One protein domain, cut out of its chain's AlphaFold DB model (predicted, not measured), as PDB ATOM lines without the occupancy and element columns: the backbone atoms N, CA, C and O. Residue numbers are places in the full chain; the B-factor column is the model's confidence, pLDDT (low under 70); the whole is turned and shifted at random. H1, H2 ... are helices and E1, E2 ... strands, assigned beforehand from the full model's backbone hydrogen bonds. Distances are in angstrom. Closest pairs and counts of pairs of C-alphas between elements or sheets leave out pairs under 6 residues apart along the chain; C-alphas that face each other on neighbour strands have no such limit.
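What this domain is: This is residues 387 to 450 of the 453 residues of the protein "G_PROTEIN_RECEP_F1_2 domain-containing protein" of Dissostichus mawsoni (UniProt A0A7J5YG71). A two-stranded hairpin, E1 and E2, has the short helix H2 beside E1, and the long helix H1 runs off from this small body; residues 434 to 450, with the helix H3, stick out as a free arm that makes much of the length. The parts are loosely joined, and no helix touches another. The printed part has 64 residues, with three named helices and two named strands in the order H1, H2, E1, E2, H3; the sheet, E1 - E2, is antiparallel, and the class is mixed, helices and strands. The whole is loose, with a radius of gyration of the C-alphas of 14.4 A, and elongated, spanning 48 by 28 by 17 A.

Where its parts are: Find C-alpha 413 at (214.728, 127.806, 197.780); from there strand E1, residues 413 to 417, runs 13.1 A. Strand E2, residues 420 to 425, comes back over 15.2 A. Before E1, look for helix H2, residues 405 to 408, 5.0 A long. Helix H1, residues 387 to 401, begins at C-alpha 387, at (200.599, 120.031, 183.265), and runs 20.9 A. Helix H3, residues 435 to 448, runs 20.1 A to C-alpha 448 at (187.485, 118.488, 195.191).

How they stand to each other: Begin at the hairpin of E1 and E2, antiparallel neighbours with 149 degrees between their directions. Look at N 415 and O 422, 2.9 A apart, and at N 422 and O 415, 2.8 A apart, both within hydrogen-bond range. C-alphas 416 and 421 face each other at 4.5 A. H2 comes closest to E1 at the C-alphas of Ser 407 and Gln 414, 6.2 A apart. H1 and H2 are close but not clearly touching; their closest C-alphas, those of Gln 398 and Val 405, are 7.8 A apart. The closest C-alphas of H1 and E1, those of Tyr 401 and Arg 415, are 7.3 A apart. H3 is apart from H1, H2 and E1. In H1 and H3 every O i to N i+4 pair is within hydrogen-bond range; H2 is too short for such a pair.

The domain as a whole: The two C-alphas farthest apart are those of Glu 418 and Arg 450, at 48.5 A. Residues 387 to 394, which belong to H1, stand free, as do residues 434 to 450. Without these stretches the body of 39 residues spans 27 by 21 by 13 A. The printed part has no cut; its links are tight but for the short one from E2 to H3, nine residues, and no link is long. The mean pLDDT of the printed part is 70.8; look for values under 70 at residues 411, 418, 427 to 433, 438 and 442 to 450.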
ATOM      1  N   LEU A 387     199.603 120.726 182.445       71.12
ATOM      2  CA  LEU A 387     200.599 120.031 183.265       71.12
ATOM      3  C   LEU A 387     202.008 120.241 182.694       71.12
ATOM      4  O   LEU A 387     202.952 120.549 183.426       71.12
ATOM      5  N   GLN A 388     202.154 120.115 181.376       78.62
ATOM      6  CA  GLN A 388     203.412 120.348 180.679       78.62
ATOM      7  C   GLN A 388     203.824 121.825 180.738       78.62
ATOM      8  O   GLN A 388     205.006 122.127 180.903       78.62
ATOM      9  N   GLY A 389     202.867 122.748 180.654       76.44
ATOM     10  CA  GLY A 389     203.058 124.187 180.800       76.44
ATOM     11  C   GLY A 389     203.519 124.562 182.204       76.44
ATOM     12  O   GLY A 389     204.492 125.303 182.348       76.44
ATOM     13  N   ALA A 390     202.906 123.979 183.234       75.69
ATOM     14  CA  ALA A 390     203.312 124.127 184.626       75.69
ATOM     15  C   ALA A 390     204.716 123.552 184.868       75.69
ATOM     16  O   ALA A 390     205.558 124.229 185.456       75.69
ATOM     17  N   ALA A 391     205.017 122.358 184.344       77.56
ATOM     18  CA  ALA A 391     206.349 121.756 184.429       77.56
ATOM     19  C   ALA A 391     207.412 122.602 183.704       77.56
ATOM     20  O   ALA A 391     208.498 122.838 184.234       77.56
ATOM     21  N   LYS A 392     207.092 123.132 182.518       80.94
ATOM     22  CA  LYS A 392     207.962 124.043 181.761       80.94
ATOM     23  C   LYS A 392     208.148 125.383 182.473       80.94
ATOM     24  O   LYS A 392     209.243 125.936 182.443       80.94
ATOM     25  N   GLY A 393     207.108 125.895 183.127       77.38
ATOM     26  CA  GLY A 393     207.175 127.074 183.990       77.38
ATOM     27  C   GLY A 393     208.080 126.847 185.200       77.38
ATOM     28  O   GLY A 393     208.912 127.699 185.504       77.38
ATOM     29  N   LEU A 394     207.988 125.675 185.834       77.38
ATOM     30  CA  LEU A 394     208.837 125.284 186.961       77.38
ATOM     31  C   LEU A 394     210.310 125.151 186.544       77.38
ATOM     32  O   LEU A 394     211.183 125.688 187.222       77.38
ATOM     33  N   MET A 395     210.581 124.515 185.400       78.06
ATOM     34  CA  MET A 395     211.931 124.445 184.825       78.06
ATOM     35  C   MET A 395     212.471 125.839 184.495       78.06
ATOM     36  O   MET A 395     213.598 126.162 184.849       78.06
ATOM     37  N   ARG A 396     211.646 126.721 183.916       81.06
ATOM     38  CA  ARG A 396     212.037 128.118 183.671       81.06
ATOM     39  C   ARG A 396     212.344 128.876 184.956       81.06
ATOM     40  O   ARG A 396     213.294 129.646 184.971       81.06
ATOM     41  N   LEU A 397     211.579 128.680 186.029       75.81
ATOM     42  CA  LEU A 397     211.894 129.267 187.334       75.81
ATOM     43  C   LEU A 397     213.231 128.743 187.861       75.81
ATOM     44  O   LEU A 397     214.031 129.522 188.376       75.81
ATOM     45  N   GLN A 398     213.489 127.446 187.712       78.88
ATOM     46  CA  GLN A 398     214.750 126.846 188.121       78.88
ATOM     47  C   GLN A 398     215.940 127.439 187.355       78.88
ATOM     48  O   GLN A 398     216.934 127.791 187.987       78.88
ATOM     49  N   ASP A 399     215.806 127.617 186.040       80.56
ATOM     50  CA  ASP A 399     216.843 128.196 185.181       80.56
ATOM     51  C   ASP A 399     217.050 129.693 185.454       80.56
ATOM     52  O   ASP A 399     218.178 130.139 185.649       80.56
ATOM     53  N   VAL A 400     215.965 130.476 185.530       80.12
ATOM     54  CA  VAL A 400     216.020 131.931 185.770       80.12
ATOM     55  C   VAL A 400     216.614 132.247 187.143       80.12
ATOM     56  O   VAL A 400     217.371 133.208 187.283       80.12
ATOM     57  N   TYR A 401     216.288 131.451 188.166       74.25
ATOM     58  CA  TYR A 401     216.749 131.695 189.532       74.25
ATOM     59  C   TYR A 401     217.961 130.867 189.955       74.25
ATOM     60  O   TYR A 401     218.472 131.111 191.052       74.25
ATOM     61  N   VAL A 402     218.450 129.959 189.106       78.94
ATOM     62  CA  VAL A 402     219.564 129.038 189.393       78.94
ATOM     63  C   VAL A 402     219.313 128.278 190.705       78.94
ATOM     64  O   VAL A 402     220.132 128.273 191.627       78.94
ATOM     65  N   LEU A 403     218.110 127.708 190.830       79.00
ATOM     66  CA  LEU A 403     217.667 127.005 192.037       79.00
ATOM     67  C   LEU A 403     218.200 125.569 192.078       79.00
ATOM     68  O   LEU A 403     218.212 124.860 191.071       79.00
ATOM     69  N   GLN A 404     218.577 125.107 193.269       80.75
ATOM     70  CA  GLN A 404     219.010 123.728 193.485       80.75
ATOM     71  C   GLN A 404     217.807 122.779 193.611       80.75
ATOM     72  O   GLN A 404     217.009 122.896 194.542       80.75
ATOM     73  N   VAL A 405     217.718 121.780 192.719       78.44
ATOM     74  CA  VAL A 405     216.621 120.783 192.697       78.44
ATOM     75  C   VAL A 405     216.480 120.063 194.037       78.44
ATOM     76  O   VAL A 405     215.381 119.957 194.575       78.44
ATOM     77  N   ALA A 406     217.597 119.601 194.608       76.00
ATOM     78  CA  ALA A 406     217.598 118.829 195.852       76.00
ATOM     79  C   ALA A 406     217.033 119.616 197.047       76.00
ATOM     80  O   ALA A 406     216.425 119.032 197.944       76.00
ATOM     81  N   SER A 407     217.218 120.935 197.048       75.31
ATOM     82  CA  SER A 407     216.712 121.831 198.087       75.31
ATOM     83  C   SER A 407     215.248 122.193 197.830       75.31
ATOM     84  O   SER A 407     214.452 122.190 198.768       75.31
ATOM     85  N   LEU A 408     214.860 122.380 196.563       75.00
ATOM     86  CA  LEU A 408     213.483 122.677 196.164       75.00
ATOM     87  C   LEU A 408     212.507 121.565 196.574       75.00
ATOM     88  O   LEU A 408     211.441 121.855 197.110       75.00
ATOM     89  N   VAL A 409     212.899 120.295 196.409       71.88
ATOM     90  CA  VAL A 409     212.101 119.125 196.835       71.88
ATOM     91  C   VAL A 409     211.875 119.105 198.354       71.88
ATOM     92  O   VAL A 409     210.889 118.556 198.832       71.88
ATOM     93  N   ARG A 410     212.753 119.754 199.128       70.81
ATOM     94  CA  ARG A 410     212.631 119.907 200.588       70.81
ATOM     95  C   ARG A 410     211.889 121.187 200.998       70.81
ATOM     96  O   ARG A 410     211.857 121.513 202.180       70.81
ATOM     97  N   GLY A 411     211.341 121.937 200.037       69.69
ATOM     98  CA  GLY A 411     210.693 123.232 200.264       69.69
ATOM     99  C   GLY A 411     211.665 124.387 200.545       69.69
ATOM    100  O   GLY A 411     211.239 125.442 201.014       69.69
ATOM    101  N   LEU A 412     212.964 124.202 200.282       75.31
ATOM    102  CA  LEU A 412     214.021 125.194 200.497       75.31
ATOM    103  C   LEU A 412     214.430 125.809 199.153       75.31
ATOM    104  O   LEU A 412     214.908 125.110 198.260       75.31
ATOM    105  N   PHE A 413     214.301 127.127 199.005       81.00
ATOM    106  CA  PHE A 413     214.728 127.806 197.780       81.00
ATOM    107  C   PHE A 413     216.169 128.263 197.968       81.00
ATOM    108  O   PHE A 413     216.422 129.283 198.605       81.00
ATOM    109  N   GLN A 414     217.109 127.479 197.443       80.44
ATOM    110  CA  GLN A 414     218.545 127.732 197.547       80.44
ATOM    111  C   GLN A 414     219.157 127.955 196.169       80.44
ATOM    112  O   GLN A 414     218.804 127.257 195.216       80.44
ATOM    113  N   ARG A 415     220.103 128.891 196.084       79.44
ATOM    114  CA  ARG A 415     220.956 129.110 194.910       79.44
ATOM    115  C   ARG A 415     222.391 128.730 195.238       79.44
ATOM    116  O   ARG A 415     222.871 129.044 196.320       79.44
ATOM    117  N   VAL A 416     223.100 128.124 194.292       73.44
ATOM    118  CA  VAL A 416     224.540 127.867 194.428       73.44
ATOM    119  C   VAL A 416     225.311 129.028 193.805       73.44
ATOM    120  O   VAL A 416     225.187 129.278 192.609       73.44
ATOM    121  N   THR A 417     226.105 129.735 194.610       70.50
ATOM    122  CA  THR A 417     226.998 130.809 194.138       70.50
ATOM    123  C   THR A 417     228.387 130.522 194.706       70.50
ATOM    124  O   THR A 417     228.515 130.340 195.911       70.50
ATOM    125  N   GLU A 418     229.406 130.383 193.848       65.56
ATOM    126  CA  GLU A 418     230.793 130.061 194.256       65.56
ATOM    127  C   GLU A 418     230.929 128.795 195.138       65.56
ATOM    128  O   GLU A 418     231.742 128.722 196.055       65.56
ATOM    129  N   GLY A 419     230.104 127.773 194.880       70.50
ATOM    130  CA  GLY A 419     230.139 126.500 195.615       70.50
ATOM    131  C   GLY A 419     229.478 126.527 197.000       70.50
ATOM    132  O   GLY A 419     229.374 125.476 197.627       70.50
ATOM    133  N   GLN A 420     228.975 127.680 197.455       71.19
ATOM    134  CA  GLN A 420     228.209 127.808 198.696       71.19
ATOM    135  C   GLN A 420     226.704 127.968 198.397       71.19
ATOM    136  O   GLN A 420     226.324 128.775 197.538       71.19
ATOM    137  N   PRO A 421     225.820 127.207 199.070       73.19
ATOM    138  CA  PRO A 421     224.377 127.381 198.949       73.19
ATOM    139  C   PRO A 421     223.920 128.630 199.721       73.19
ATOM    140  O   PRO A 421     224.145 128.750 200.923       73.19
ATOM    141  N   ILE A 422     223.256 129.557 199.029       79.19
ATOM    142  CA  ILE A 422     222.629 130.758 199.594       79.19
ATOM    143  C   ILE A 422     221.117 130.524 199.676       79.19
ATOM    144  O   ILE A 422     220.462 130.284 198.656       79.19
ATOM    145  N   ASP A 423     220.560 130.621 200.885       75.88
ATOM    146  CA  ASP A 423     219.119 130.527 201.140       75.88
ATOM    147  C   ASP A 423     218.402 131.786 200.617       75.88
ATOM    148  O   ASP A 423     218.603 132.886 201.130       75.88
ATOM    149  N   ILE A 424     217.541 131.631 199.608       73.00
ATOM    150  CA  ILE A 424     216.643 132.690 199.113       73.00
ATOM    151  C   ILE A 424     215.357 132.711 199.944       73.00
ATOM    152  O   ILE A 424     214.837 133.775 200.273       73.00
ATOM    153  N   TYR A 425     214.839 131.531 200.296       70.19
ATOM    154  CA  TYR A 425     213.658 131.396 201.141       70.19
ATOM    155  C   TYR A 425     213.708 130.105 201.958       70.19
ATOM    156  O   TYR A 425     213.993 129.026 201.426       70.19
ATOM    157  N   ARG A 426     213.368 130.229 203.245       70.25
ATOM    158  CA  ARG A 426     213.284 129.128 204.203       70.25
ATOM    159  C   ARG A 426     211.929 129.183 204.917       70.25
ATOM    160  O   ARG A 426     211.643 130.197 205.557       70.25
ATOM    161  N   PRO A 427     211.079 128.149 204.813       65.25
ATOM    162  CA  PRO A 427     209.823 128.119 205.549       65.25
ATOM    163  C   PRO A 427     210.098 128.062 207.058       65.25
ATOM    164  O   PRO A 427     211.029 127.392 207.500       65.25
ATOM    165  N   ALA A 428     209.267 128.748 207.849       62.50
ATOM    166  CA  ALA A 428     209.391 128.779 209.311       62.50
ATOM    167  C   ALA A 428     209.198 127.393 209.960       62.50
ATOM    168  O   ALA A 428     209.679 127.153 211.064       62.50
ATOM    169  N   VAL A 429     208.513 126.481 209.262       65.69
ATOM    170  CA  VAL A 429     208.303 125.089 209.663       65.69
ATOM    171  C   VAL A 429     208.611 124.199 208.462       65.69
ATOM    172  O   VAL A 429     207.947 124.295 207.431       65.69
ATOM    173  N   SER A 430     209.618 123.336 208.582       61.06
ATOM    174  CA  SER A 430     209.905 122.297 207.592       61.06
ATOM    175  C   SER A 430     209.229 120.999 208.022       61.06
ATOM    176  O   SER A 430     209.724 120.319 208.923       61.06
ATOM    177  N   VAL A 431     208.105 120.654 207.395       64.31
ATOM    178  CA  VAL A 431     207.505 119.322 207.539       64.31
ATOM    179  C   VAL A 431     207.964 118.485 206.346       64.31
ATOM    180  O   VAL A 431     207.691 118.881 205.212       64.31
ATOM    181  N   PRO A 432     208.688 117.372 206.550       62.12
ATOM    182  CA  PRO A 432     208.977 116.455 205.459       62.12
ATOM    183  C   PRO A 432     207.657 115.813 205.014       62.12
ATOM    184  O   PRO A 432     207.043 115.090 205.792       62.12
ATOM    185  N   LEU A 433     207.211 116.100 203.789       60.56
ATOM    186  CA  LEU A 433     206.111 115.354 203.181       60.56
ATOM    187  C   LEU A 433     206.651 114.023 202.649       60.56
ATOM    188  O   LEU A 433     207.624 113.997 201.892       60.56
ATOM    189  N   SER A 434     206.009 112.924 203.038       73.69
ATOM    190  CA  SER A 434     206.185 111.615 202.411       73.69
ATOM    191  C   SER A 434     205.672 111.645 200.964       73.69
ATOM    192  O   SER A 434     204.811 112.452 200.604       73.69
ATOM    193  N   GLY A 435     206.147 110.717 200.128       72.38
ATOM    194  CA  GLY A 435     205.542 110.471 198.813       72.38
ATOM    195  C   GLY A 435     204.042 110.162 198.910       72.38
ATOM    196  O   GLY A 435     203.271 110.580 198.046       72.38
ATOM    197  N   ASP A 436     203.620 109.532 200.010       71.62
ATOM    198  CA  ASP A 436     202.211 109.261 200.305       71.62
ATOM    199  C   ASP A 436     201.420 110.543 200.596       71.62
ATOM    200  O   ASP A 436     200.278 110.672 200.151       71.62
ATOM    201  N   ASP A 437     202.033 111.529 201.262       71.25
ATOM    202  CA  ASP A 437     201.398 112.822 201.547       71.25
ATOM    203  C   ASP A 437     201.173 113.607 200.249       71.25
ATOM    204  O   ASP A 437     200.095 114.163 200.027       71.25
ATOM    205  N   CYS A 438     202.154 113.599 199.338       69.56
ATOM    206  CA  CYS A 438     202.009 114.195 198.009       69.56
ATOM    207  C   CYS A 438     200.934 113.491 197.166       69.56
ATOM    208  O   CYS A 438     200.144 114.165 196.498       69.56
ATOM    209  N   PHE A 439     200.868 112.157 197.211       75.38
ATOM    210  CA  PHE A 439     199.824 111.393 196.524       75.38
ATOM    211  C   PHE A 439     198.430 111.700 197.090       75.38
ATOM    212  O   PHE A 439     197.481 111.900 196.328       75.38
ATOM    213  N   LEU A 440     198.301 111.803 198.416       74.00
ATOM    214  CA  LEU A 440     197.040 112.106 199.087       74.00
ATOM    215  C   LEU A 440     196.559 113.532 198.784       74.00
ATOM    216  O   LEU A 440     195.383 113.722 198.478       74.00
ATOM    217  N   VAL A 441     197.460 114.521 198.790       72.81
ATOM    218  CA  VAL A 441     197.152 115.907 198.393       72.81
ATOM    219  C   VAL A 441     196.705 115.968 196.932       72.81
ATOM    220  O   VAL A 441     195.678 116.578 196.633       72.81
ATOM    221  N   GLY A 442     197.418 115.286 196.028       66.38
ATOM    222  CA  GLY A 442     197.032 115.188 194.618       66.38
ATOM    223  C   GLY A 442     195.654 114.547 194.433       66.38
ATOM    224  O   GLY A 442     194.820 115.067 193.692       66.38
ATOM    225  N   LYS A 443     195.366 113.465 195.165       65.81
ATOM    226  CA  LYS A 443     194.065 112.783 195.151       65.81
ATOM    227  C   LYS A 443     192.930 113.679 195.662       65.81
ATOM    228  O   LYS A 443     191.874 113.722 195.031       65.81
ATOM    229  N   LEU A 444     193.145 114.406 196.762       63.19
ATOM    230  CA  LEU A 444     192.158 115.321 197.347       63.19
ATOM    231  C   LEU A 444     191.853 116.507 196.429       63.19
ATOM    232  O   LEU A 444     190.683 116.824 196.228       63.19
ATOM    233  N   LEU A 445     192.877 117.110 195.814       51.91
ATOM    234  CA  LEU A 445     192.701 118.176 194.821       51.91
ATOM    235  C   LEU A 445     191.963 117.671 193.578       51.91
ATOM    236  O   LEU A 445     191.093 118.352 193.047       51.91
ATOM    237  N   CYS A 446     192.250 116.449 193.131       52.94
ATOM    238  CA  CYS A 446     191.559 115.868 191.983       52.94
ATOM    239  C   CYS A 446     190.093 115.503 192.297       52.94
ATOM    240  O   CYS A 446     189.248 115.505 191.400       52.94
ATOM    241  N   GLN A 447     189.777 115.186 193.559       51.38
ATOM    242  CA  GLN A 447     188.413 114.909 194.020       51.38
ATOM    243  C   GLN A 447     187.604 116.175 194.329       51.38
ATOM    244  O   GLN A 447     186.410 116.177 194.049       51.38
ATOM    245  N   SER A 448     188.210 117.256 194.834       40.91
ATOM    246  CA  SER A 448     187.485 118.488 195.191       40.91
ATOM    247  C   SER A 448     186.940 119.265 193.988       40.91
ATOM    248  O   SER A 448     186.101 120.142 194.155       40.91
ATOM    249  N   VAL A 449     187.419 118.963 192.779       45.66
ATOM    250  CA  VAL A 449     186.949 119.565 191.518       45.66
ATOM    251  C   VAL A 449     185.870 118.691 190.854       45.66
ATOM    252  O   VAL A 449     185.392 119.013 189.766       45.66
ATOM    253  N   ARG A 450     185.465 117.560 191.448       40.22
ATOM    254  CA  ARG A 450     184.266 116.841 190.991       40.22
ATOM    255  C   ARG A 450     183.042 117.428 191.700       40.22
ATOM    256  O   ARG A 450     183.045 117.438 192.931       40.22
TER     257      ARG A 450